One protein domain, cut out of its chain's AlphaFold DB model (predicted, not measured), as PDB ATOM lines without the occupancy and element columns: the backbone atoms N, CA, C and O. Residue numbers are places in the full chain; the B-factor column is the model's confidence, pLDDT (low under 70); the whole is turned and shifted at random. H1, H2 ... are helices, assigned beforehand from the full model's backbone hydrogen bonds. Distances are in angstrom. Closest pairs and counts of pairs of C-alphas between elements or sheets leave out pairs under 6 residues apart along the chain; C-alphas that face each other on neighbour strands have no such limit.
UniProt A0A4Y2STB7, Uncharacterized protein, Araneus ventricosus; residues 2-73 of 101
ATOM      1  N   GLY A   2       7.861 -56.585  27.696       70.69
ATOM      2  CA  GLY A   2       6.881 -56.155  28.712       70.69
ATOM      3  C   GLY A   2       7.052 -56.748  30.120       70.69
ATOM      4  O   GLY A   2       6.833 -56.039  31.098       70.69
ATOM      5  N   GLN A   3       7.503 -58.000  30.252       74.44
ATOM      6  CA  GLN A   3       7.521 -58.723  31.540       74.44
ATOM      7  C   GLN A   3       8.416 -58.066  32.604       74.44
ATOM      8  O   GLN A   3       7.956 -57.806  33.710       74.44
ATOM      9  N   ARG A   4       9.648 -57.668  32.245       79.69
ATOM     10  CA  ARG A   4      10.557 -56.953  33.164       79.69
ATOM     11  C   ARG A   4      10.032 -55.579  33.589       79.69
ATOM     12  O   ARG A   4      10.378 -55.085  34.655       79.69
ATOM     13  N   SER A   5       9.220 -54.928  32.752       81.06
ATOM     14  CA  SER A   5       8.601 -53.652  33.125       81.06
ATOM     15  C   SER A   5       7.488 -53.853  34.147       81.06
ATOM     16  O   SER A   5       7.468 -53.124  35.127       81.06
ATOM     17  N   GLN A   6       6.636 -54.871  33.971       82.19
ATOM     18  CA  GLN A   6       5.543 -55.170  34.899       82.19
ATOM     19  C   GLN A   6       6.057 -55.660  36.250       82.19
ATOM     20  O   GLN A   6       5.533 -55.237  37.273       82.19
ATOM     21  N   GLN A   7       7.124 -56.462  36.256       84.81
ATOM     22  CA  GLN A   7       7.764 -56.897  37.493       84.81
ATOM     23  C   GLN A   7       8.286 -55.701  38.309       84.81
ATOM     24  O   GLN A   7       7.958 -55.573  39.481       84.81
ATOM     25  N   ARG A   8       8.955 -54.736  37.660       85.19
ATOM     26  CA  ARG A   8       9.372 -53.485  38.319       85.19
ATOM     27  C   ARG A   8       8.201 -52.638  38.823       85.19
ATOM     28  O   ARG A   8       8.374 -51.933  39.801       85.19
ATOM     29  N   ARG A   9       7.021 -52.693  38.185       87.88
ATOM     30  CA  ARG A   9       5.811 -52.011  38.691       87.88
ATOM     31  C   ARG A   9       5.204 -52.712  39.904       87.88
ATOM     32  O   ARG A   9       4.571 -52.045  40.708       87.88
ATOM     33  N   ALA A  10       5.331 -54.036  39.985       88.25
ATOM     34  CA  ALA A  10       4.805 -54.832  41.091       88.25
ATOM     35  C   ALA A  10       5.659 -54.691  42.362       88.25
ATOM     36  O   ALA A  10       5.133 -54.819  43.460       88.25
ATOM     37  N   GLU A  11       6.951 -54.403  42.200       91.88
ATOM     38  CA  GLU A  11       7.918 -54.191  43.286       91.88
ATOM     39  C   GLU A  11       7.977 -52.725  43.777       91.88
ATOM     40  O   GLU A  11       8.740 -52.411  44.687       91.88
ATOM     41  N   GLU A  12       7.196 -51.809  43.189       92.25
ATOM     42  CA  GLU A  12       7.147 -50.406  43.623       92.25
ATOM     43  C   GLU A  12       6.535 -50.263  45.018       92.25
ATOM     44  O   GLU A  12       5.498 -50.845  45.337       92.25
ATOM     45  N   THR A  13       7.136 -49.389  45.821       95.00
ATOM     46  CA  THR A  13       6.491 -48.881  47.035       95.00
ATOM     47  C   THR A  13       5.299 -47.990  46.679       95.00
ATOM     48  O   THR A  13       5.231 -47.416  45.590       95.00
ATOM     49  N   GLU A  14       4.366 -47.822  47.618       94.25
ATOM     50  CA  GLU A  14       3.184 -46.973  47.422       94.25
ATOM     51  C   GLU A  14       3.564 -45.521  47.072       94.25
ATOM     52  O   GLU A  14       2.949 -44.905  46.204       94.25
ATOM     53  N   GLU A  15       4.639 -44.989  47.659       94.56
ATOM     54  CA  GLU A  15       5.149 -43.647  47.355       94.56
ATOM     55  C   GLU A  15       5.698 -43.540  45.923       94.56
ATOM     56  O   GLU A  15       5.349 -42.619  45.181       94.56
ATOM     57  N   GLN A  16       6.496 -44.520  45.487       95.56
ATOM     58  CA  GLN A  16       7.009 -44.574  44.114       95.56
ATOM     59  C   GLN A  16       5.876 -44.739  43.098       95.56
ATOM     60  O   GLN A  16       5.873 -44.086  42.050       95.56
ATOM     61  N   ARG A  17       4.882 -45.573  43.420       95.44
ATOM     62  CA  ARG A  17       3.692 -45.771  42.596       95.44
ATOM     63  C   ARG A  17       2.901 -44.474  42.464       95.44
ATOM     64  O   ARG A  17       2.549 -44.109  41.341       95.44
ATOM     65  N   ASN A  18       2.654 -43.776  43.571       96.31
ATOM     66  CA  ASN A  18       1.910 -42.519  43.587       96.31
ATOM     67  C   ASN A  18       2.643 -41.415  42.823       96.31
ATOM     68  O   ASN A  18       2.030 -40.762  41.980       96.31
ATOM     69  N   SER A  19       3.959 -41.282  43.005       96.06
ATOM     70  CA  SER A  19       4.790 -40.362  42.219       96.06
ATOM     71  C   SER A  19       4.711 -40.663  40.715       96.06
ATOM     72  O   SER A  19       4.420 -39.782  39.902       96.06
ATOM     73  N   ARG A  20       4.846 -41.935  40.315       95.56
ATOM     74  CA  ARG A  20       4.732 -42.330  38.905       95.56
ATOM     75  C   ARG A  20       3.338 -42.065  38.327       95.56
ATOM     76  O   ARG A  20       3.226 -41.608  37.190       95.56
ATOM     77  N   LEU A  21       2.275 -42.389  39.068       96.31
ATOM     78  CA  LEU A  21       0.896 -42.124  38.644       96.31
ATOM     79  C   LEU A  21       0.645 -40.619  38.496       96.31
ATOM     80  O   LEU A  21       0.027 -40.222  37.510       96.31
ATOM     81  N   ALA A  22       1.172 -39.794  39.404       96.94
ATOM     82  CA  ALA A  22       1.077 -38.339  39.329       96.94
ATOM     83  C   ALA A  22       1.734 -37.791  38.053       96.94
ATOM     84  O   ALA A  22       1.105 -37.026  37.325       96.94
ATOM     85  N   VAL A  23       2.938 -38.260  37.711       97.38
ATOM     86  CA  VAL A  23       3.629 -37.867  36.468       97.38
ATOM     87  C   VAL A  23       2.835 -38.279  35.223       97.38
ATOM     88  O   VAL A  23       2.698 -37.500  34.280       97.38
ATOM     89  N   MET A  24       2.267 -39.490  35.197       96.44
ATOM     90  CA  MET A  24       1.432 -39.932  34.070       96.44
ATOM     91  C   MET A  24       0.126 -39.140  33.966       96.44
ATOM     92  O   MET A  24      -0.312 -38.837  32.857       96.44
ATOM     93  N   ALA A  25      -0.485 -38.793  35.101       96.12
ATOM     94  CA  ALA A  25      -1.675 -37.958  35.141       96.12
ATOM     95  C   ALA A  25      -1.369 -36.551  34.614       96.12
ATOM     96  O   ALA A  25      -2.100 -36.081  33.746       96.12
ATOM     97  N   GLN A  26      -0.274 -35.928  35.064       97.12
ATOM     98  CA  GLN A  26       0.171 -34.612  34.600       97.12
ATOM     99  C   GLN A  26       0.398 -34.602  33.088       97.12
ATOM    100  O   GLN A  26      -0.240 -33.825  32.382       97.12
ATOM    101  N   ARG A  27       1.216 -35.529  32.576       97.00
ATOM    102  CA  ARG A  27       1.468 -35.656  31.135       97.00
ATOM    103  C   ARG A  27       0.177 -35.883  30.347       97.00
ATOM    104  O   ARG A  27       0.021 -35.385  29.238       97.00
ATOM    105  N   GLY A  28      -0.746 -36.658  30.918       95.50
ATOM    106  CA  GLY A  28      -2.079 -36.837  30.366       95.50
ATOM    107  C   GLY A  28      -2.793 -35.497  30.220       95.50
ATOM    108  O   GLY A  28      -3.239 -35.191  29.125       95.50
ATOM    109  N   GLN A  29      -2.869 -34.698  31.290       94.88
ATOM    110  CA  GLN A  29      -3.520 -33.382  31.270       94.88
ATOM    111  C   GLN A  29      -2.885 -32.414  30.277       94.88
ATOM    112  O   GLN A  29      -3.622 -31.785  29.528       94.88
ATOM    113  N   GLU A  30      -1.556 -32.329  30.247       96.00
ATOM    114  CA  GLU A  30      -0.818 -31.496  29.290       96.00
ATOM    115  C   GLU A  30      -1.193 -31.879  27.854       96.00
ATOM    116  O   GLU A  30      -1.647 -31.035  27.086       96.00
ATOM    117  N   GLY A  31      -1.184 -33.179  27.539       95.38
ATOM    118  CA  GLY A  31      -1.631 -33.667  26.235       95.38
ATOM    119  C   GLY A  31      -3.097 -33.350  25.920       95.38
ATOM    120  O   GLY A  31      -3.424 -33.124  24.764       95.38
ATOM    121  N   ARG A  32      -3.992 -33.295  26.922       94.81
ATOM    122  CA  ARG A  32      -5.396 -32.879  26.710       94.81
ATOM    123  C   ARG A  32      -5.548 -31.375  26.509       94.81
ATOM    124  O   ARG A  32      -6.508 -30.972  25.863       94.81
ATOM    125  N   ALA A  33      -4.678 -30.573  27.116       93.69
ATOM    126  CA  ALA A  33      -4.697 -29.121  26.987       93.69
ATOM    127  C   ALA A  33      -4.217 -28.670  25.598       93.69
ATOM    128  O   ALA A  33      -4.644 -27.625  25.121       93.69
ATOM    129  N   GLU A  34      -3.372 -29.476  24.954       95.62
ATOM    130  CA  GLU A  34      -2.835 -29.235  23.610       95.62
ATOM    131  C   GLU A  34      -3.703 -29.812  22.471       95.62
ATOM    132  O   GLU A  34      -3.387 -29.611  21.299       95.62
ATOM    133  N   GLU A  35      -4.787 -30.533  22.775       96.81
ATOM    134  CA  GLU A  35      -5.671 -31.103  21.748       96.81
ATOM    135  C   GLU A  35      -6.406 -30.022  20.947       96.81
ATOM    136  O   GLU A  35      -6.967 -29.080  21.508       96.81
ATOM    137  N   THR A  36      -6.508 -30.227  19.631       97.00
ATOM    138  CA  THR A  36      -7.458 -29.473  18.799       97.00
ATOM    139  C   THR A  36      -8.893 -29.934  19.052       97.00
ATOM    140  O   THR A  36      -9.135 -31.035  19.563       97.00
ATOM    141  N   ASP A  37      -9.874 -29.130  18.638       96.62
ATOM    142  CA  ASP A  37     -11.285 -29.490  18.774       96.62
ATOM    143  C   ASP A  37     -11.636 -30.795  18.036       96.62
ATOM    144  O   ASP A  37     -12.395 -31.610  18.565       96.62
ATOM    145  N   GLU A  38     -11.047 -31.079  16.867       96.69
ATOM    146  CA  GLU A  38     -11.270 -32.352  16.165       96.69
ATOM    147  C   GLU A  38     -10.706 -33.549  16.935       96.69
ATOM    148  O   GLU A  38     -11.361 -34.592  17.040       96.69
ATOM    149  N   GLN A  39      -9.503 -33.411  17.501       97.38
ATOM    150  CA  GLN A  39      -8.872 -34.467  18.295       97.38
ATOM    151  C   GLN A  39      -9.666 -34.732  19.575       97.38
ATOM    152  O   GLN A  39      -9.948 -35.888  19.914       97.38
ATOM    153  N   ARG A  40     -10.108 -33.660  20.240       96.88
ATOM    154  CA  ARG A  40     -10.979 -33.728  21.409       96.88
ATOM    155  C   ARG A  40     -12.299 -34.419  21.075       96.88
ATOM    156  O   ARG A  40     -12.696 -35.329  21.804       96.88
ATOM    157  N   ASN A  41     -12.957 -34.032  19.983       97.56
ATOM    158  CA  ASN A  41     -14.228 -34.618  19.554       97.56
ATOM    159  C   ASN A  41     -14.083 -36.103  19.207       97.56
ATOM    160  O   ASN A  41     -14.892 -36.916  19.656       97.56
ATOM    161  N   SER A  42     -13.015 -36.482  18.500       96.94
ATOM    162  CA  SER A  42     -12.704 -37.886  18.205       96.94
ATOM    163  C   SER A  42     -12.499 -38.703  19.488       96.94
ATOM    164  O   SER A  42     -13.127 -39.748  19.681       96.94
ATOM    165  N   ARG A  43     -11.706 -38.192  20.440       96.56
ATOM    166  CA  ARG A  43     -11.497 -38.852  21.738       96.56
ATOM    167  C   ARG A  43     -12.802 -38.999  22.525       96.56
ATOM    168  O   ARG A  43     -13.057 -40.066  23.089       96.56
ATOM    169  N   LEU A  44     -13.621 -37.948  22.589       97.25
ATOM    170  CA  LEU A  44     -14.915 -37.978  23.277       97.25
ATOM    171  C   LEU A  44     -15.865 -39.000  22.639       97.25
ATOM    172  O   LEU A  44     -16.503 -39.755  23.371       97.25
ATOM    173  N   ALA A  45     -15.902 -39.088  21.307       97.06
ATOM    174  CA  ALA A  45     -16.707 -40.073  20.589       97.06
ATOM    175  C   ALA A  45     -16.300 -41.515  20.940       97.06
ATOM    176  O   ALA A  45     -17.159 -42.344  21.249       97.06
ATOM    177  N   VAL A  46     -14.995 -41.805  20.998       97.75
ATOM    178  CA  VAL A  46     -14.480 -43.123  21.416       97.75
ATOM    179  C   VAL A  46     -14.857 -43.437  22.868       97.75
ATOM    180  O   VAL A  46     -15.293 -44.549  23.175       97.75
ATOM    181  N   MET A  47     -14.735 -42.466  23.781       96.25
ATOM    182  CA  MET A  47     -15.139 -42.660  25.180       96.25
ATOM    183  C   MET A  47     -16.645 -42.901  25.319       96.25
ATOM    184  O   MET A  47     -17.049 -43.769  26.096       96.25
ATOM    185  N   ALA A  48     -17.467 -42.181  24.553       95.44
ATOM    186  CA  ALA A  48     -18.911 -42.368  24.528       95.44
ATOM    187  C   ALA A  48     -19.277 -43.769  24.022       95.44
ATOM    188  O   ALA A  48     -20.031 -44.473  24.694       95.44
ATOM    189  N   GLN A  49     -18.685 -44.217  22.909       96.44
ATOM    190  CA  GLN A  49     -18.896 -45.559  22.360       96.44
ATOM    191  C   GLN A  49     -18.511 -46.649  23.368       96.44
ATOM    192  O   GLN A  49     -19.297 -47.557  23.637       96.44
ATOM    193  N   ARG A  50     -17.335 -46.531  23.995       95.50
ATOM    194  CA  ARG A  50     -16.890 -47.470  25.033       95.50
ATOM    195  C   ARG A  50     -17.812 -47.455  26.256       95.50
ATOM    196  O   ARG A  50     -18.027 -48.487  26.885       95.50
ATOM    197  N   GLY A  51     -18.360 -46.292  26.605       93.56
ATOM    198  CA  GLY A  51     -19.385 -46.155  27.635       93.56
ATOM    199  C   GLY A  51     -20.669 -46.907  27.287       93.56
ATOM    200  O   GLY A  51     -21.198 -47.609  28.142       93.56
ATOM    201  N   GLN A  52     -21.131 -46.814  26.035       92.31
ATOM    202  CA  GLN A  52     -22.309 -47.555  25.573       92.31
ATOM    203  C   GLN A  52     -22.087 -49.066  25.604       92.31
ATOM    204  O   GLN A  52     -22.951 -49.781  26.096       92.31
ATOM    205  N   MET A  53     -20.923 -49.547  25.161       92.25
ATOM    206  CA  MET A  53     -20.580 -50.973  25.225       92.25
ATOM    207  C   MET A  53     -20.629 -51.495  26.666       92.25
ATOM    208  O   MET A  53     -21.336 -52.457  26.941       92.25
ATOM    209  N   ARG A  54     -19.991 -50.789  27.614       89.31
ATOM    210  CA  ARG A  54     -20.034 -51.175  29.036       89.31
ATOM    211  C   ARG A  54     -21.444 -51.165  29.622       89.31
ATOM    212  O   ARG A  54     -21.745 -52.003  30.458       89.31
ATOM    213  N   ARG A  55     -22.305 -50.229  29.205       84.94
ATOM    214  CA  ARG A  55     -23.716 -50.201  29.627       84.94
ATOM    215  C   ARG A  55     -24.536 -51.331  29.010       84.94
ATOM    216  O   ARG A  55     -25.427 -51.846  29.673       84.94
ATOM    217  N   GLY A  56     -24.244 -51.702  27.766       83.75
ATOM    218  CA  GLY A  56     -24.879 -52.833  27.089       83.75
ATOM    219  C   GLY A  56     -24.497 -54.183  27.699       83.75
ATOM    220  O   GLY A  56     -25.315 -55.092  27.716       83.75
ATOM    221  N   GLU A  57     -23.282 -54.290  28.241       87.75
ATOM    222  CA  GLU A  57     -22.755 -55.488  28.914       87.75
ATOM    223  C   GLU A  57     -23.016 -55.506  30.432       87.75
ATOM    224  O   GLU A  57     -22.646 -56.466  31.108       87.75
ATOM    225  N   ALA A  58     -23.634 -54.457  30.987       83.56
ATOM    226  CA  ALA A  58     -23.879 -54.351  32.422       83.56
ATOM    227  C   ALA A  58     -24.971 -55.328  32.878       83.56
ATOM    228  O   ALA A  58     -26.076 -55.352  32.326       83.56
ATOM    229  N   THR A  59     -24.675 -56.093  33.927       87.06
ATOM    230  CA  THR A  59     -25.649 -56.993  34.555       87.06
ATOM    231  C   THR A  59     -26.673 -56.203  35.374       87.06
ATOM    232  O   THR A  59     -26.406 -55.081  35.805       87.06
ATOM    233  N   GLU A  60     -27.849 -56.782  35.633       83.12
ATOM    234  CA  GLU A  60     -28.855 -56.112  36.474       83.12
ATOM    235  C   GLU A  60     -28.359 -55.870  37.904       83.12
ATOM    236  O   GLU A  60     -28.615 -54.817  38.474       83.12
ATOM    237  N   GLU A  61     -27.546 -56.772  38.455       84.44
ATOM    238  CA  GLU A  61     -26.893 -56.573  39.755       84.44
ATOM    239  C   GLU A  61     -25.952 -55.360  39.750       84.44
ATOM    240  O   GLU A  61     -25.945 -54.578  40.697       84.44
ATOM    241  N   GLN A  62     -25.190 -55.161  38.668       85.44
ATOM    242  CA  GLN A  62     -24.318 -53.994  38.512       85.44
ATOM    243  C   GLN A  62     -25.123 -52.700  38.380       85.44
ATOM    244  O   GLN A  62     -24.727 -51.684  38.944       85.44
ATOM    245  N   LYS A  63     -26.261 -52.729  37.676       84.56
ATOM    246  CA  LYS A  63     -27.159 -51.570  37.559       84.56
ATOM    247  C   LYS A  63     -27.818 -51.224  38.894       84.56
ATOM    248  O   LYS A  63     -27.911 -50.048  39.228       84.56
ATOM    249  N   ILE A  64     -28.239 -52.229  39.665       86.25
ATOM    250  CA  ILE A  64     -28.802 -52.043  41.011       86.25
ATOM    251  C   ILE A  64     -27.740 -51.478  41.958       86.25
ATOM    252  O   ILE A  64     -28.025 -50.536  42.693       86.25
ATOM    253  N   ALA A  65     -26.514 -52.005  41.921       87.44
ATOM    254  CA  ALA A  65     -25.413 -51.503  42.739       87.44
ATOM    255  C   ALA A  65     -25.039 -50.052  42.389       87.44
ATOM    256  O   ALA A  65     -24.799 -49.257  43.296       87.44
ATOM    257  N   ASP A  66     -25.028 -49.691  41.100       87.00
ATOM    258  CA  ASP A  66     -24.816 -48.309  40.653       87.00
ATOM    259  C   ASP A  66     -25.926 -47.390  41.187       87.00
ATOM    260  O   ASP A  66     -25.628 -46.413  41.867       87.00
ATOM    261  N   TRP A  67     -27.204 -47.750  41.005       85.31
ATOM    262  CA  TRP A  67     -28.340 -47.008  41.574       85.31
ATOM    263  C   TRP A  67     -28.226 -46.808  43.090       85.31
ATOM    264  O   TRP A  67     -28.333 -45.687  43.581       85.31
ATOM    265  N   GLN A  68     -27.926 -47.873  43.836       81.56
ATOM    266  CA  GLN A  68     -27.735 -47.798  45.285       81.56
ATOM    267  C   GLN A  68     -26.543 -46.912  45.667       81.56
ATOM    268  O   GLN A  68     -26.603 -46.181  46.655       81.56
ATOM    269  N   GLN A  69     -25.445 -46.954  44.911       86.88
ATOM    270  CA  GLN A  69     -24.314 -46.057  45.130       86.88
ATOM    271  C   GLN A  69     -24.722 -44.594  44.904       86.88
ATOM    272  O   GLN A  69     -24.362 -43.742  45.718       86.88
ATOM    273  N   TRP A  70     -25.483 -44.305  43.846       82.94
ATOM    274  CA  TRP A  70     -26.010 -42.969  43.565       82.94
ATOM    275  C   TRP A  70     -26.908 -42.454  44.691       82.94
ATOM    276  O   TRP A  70     -26.694 -41.333  45.146       82.94
ATOM    277  N   ASP A  71     -27.829 -43.268  45.205       75.69
ATOM    278  CA  ASP A  71     -28.708 -42.885  46.317       75.69
ATOM    279  C   ASP A  71     -27.917 -42.565  47.594       75.69
ATOM    280  O   ASP A  71     -28.200 -41.588  48.292       75.69
ATOM    281  N   ASN A  72     -26.870 -43.340  47.882       76.38
ATOM    282  CA  ASN A  72     -26.000 -43.106  49.035       76.38
ATOM    283  C   ASN A  72     -25.133 -41.841  48.875       76.38
ATOM    284  O   ASN A  72     -24.900 -41.127  49.851       76.38
ATOM    285  N   VAL A  73     -24.664 -41.539  47.658       71.19
ATOM    286  CA  VAL A  73     -23.930 -40.296  47.352       71.19
ATOM    287  C   VAL A  73     -24.863 -39.086  47.420       71.19
ATOM    288  O   VAL A  73     -24.516 -38.089  48.050       71.19
TER     289      VAL A  73
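This is residues 2 to 73 of the 101 residues of an uncharacterized protein of Araneus ventricosus (UniProt A0A4Y2STB7). The model is an open chain of four helices joined end to end, in which the two long helices H2 and H3 make a wide V and the shorter H1 and H4 turn off at a corner from its two far ends. The space between the arms of the V is empty, and no helix touches another. The printed part has 72 residues with four named helices, in the order H1, H2, H3, H4, and no named strand; the class is all helix. It is extended, with a radius of gyration of the C-alphas of 17.8 A, and the C-alphas span 39 by 35 by 28 A along their three main axes.

The printed part begins at Gly 2, and H1 follows as residues 3 to 10, 10.7 A from first to last C-alpha. C-alpha 3 stands at (7.521, -58.723, 31.540). H2 is residues 14 to 33 and measures 28.3 A, ending with C-alpha 33 at (-4.697, -29.121, 26.987). H3 is residues 37 to 56 and also measures 28.3 A; H2 and H3, with 20 residues each, are the longest helices. H4 is residues 60 to 73, 19.8 A long, and its last C-alpha, that of Val 73, is at (-23.930, -40.296, 47.352).

H1 and H2 are close but not clearly touching, their closest C-alphas being those of Arg 9 and Arg 17, 7.7 A apart. Their lines stand at 71 degrees, only just about perpendicular. H2 and H3 are also close but not clearly touching; their closest C-alphas, those of Arg 32 and Arg 40, are 7.7 A apart. These two helices run opposite ways at a steep tilt of 56 degrees, and their centres are 22.1 A apart. H3 and H4 are apart, though they follow each other in the chain. H1 and H3, H1 and H4, and H2 and H4 are apart as well. In H1, H2, H3 and H4 every backbone O i to N i+4 pair is within hydrogen-bond range.

The two C-alphas farthest apart are those of Arg 4 and Asp 71, at 43.7 A, while those of Gly 2 and Val 73, the first and last printed, are 39.3 A apart. The links H1 to H2, H2 to H3 and H3 to H4 are tight, with three residues each. Residues 21 to 31 of H2 and 44 to 54 of H3 stand free, and so do residues 64 to 73 of H4. The printed part has no cut. Its mean pLDDT is 90.6, and no printed residue is under 70; H1 and H4 each have a mean of 83.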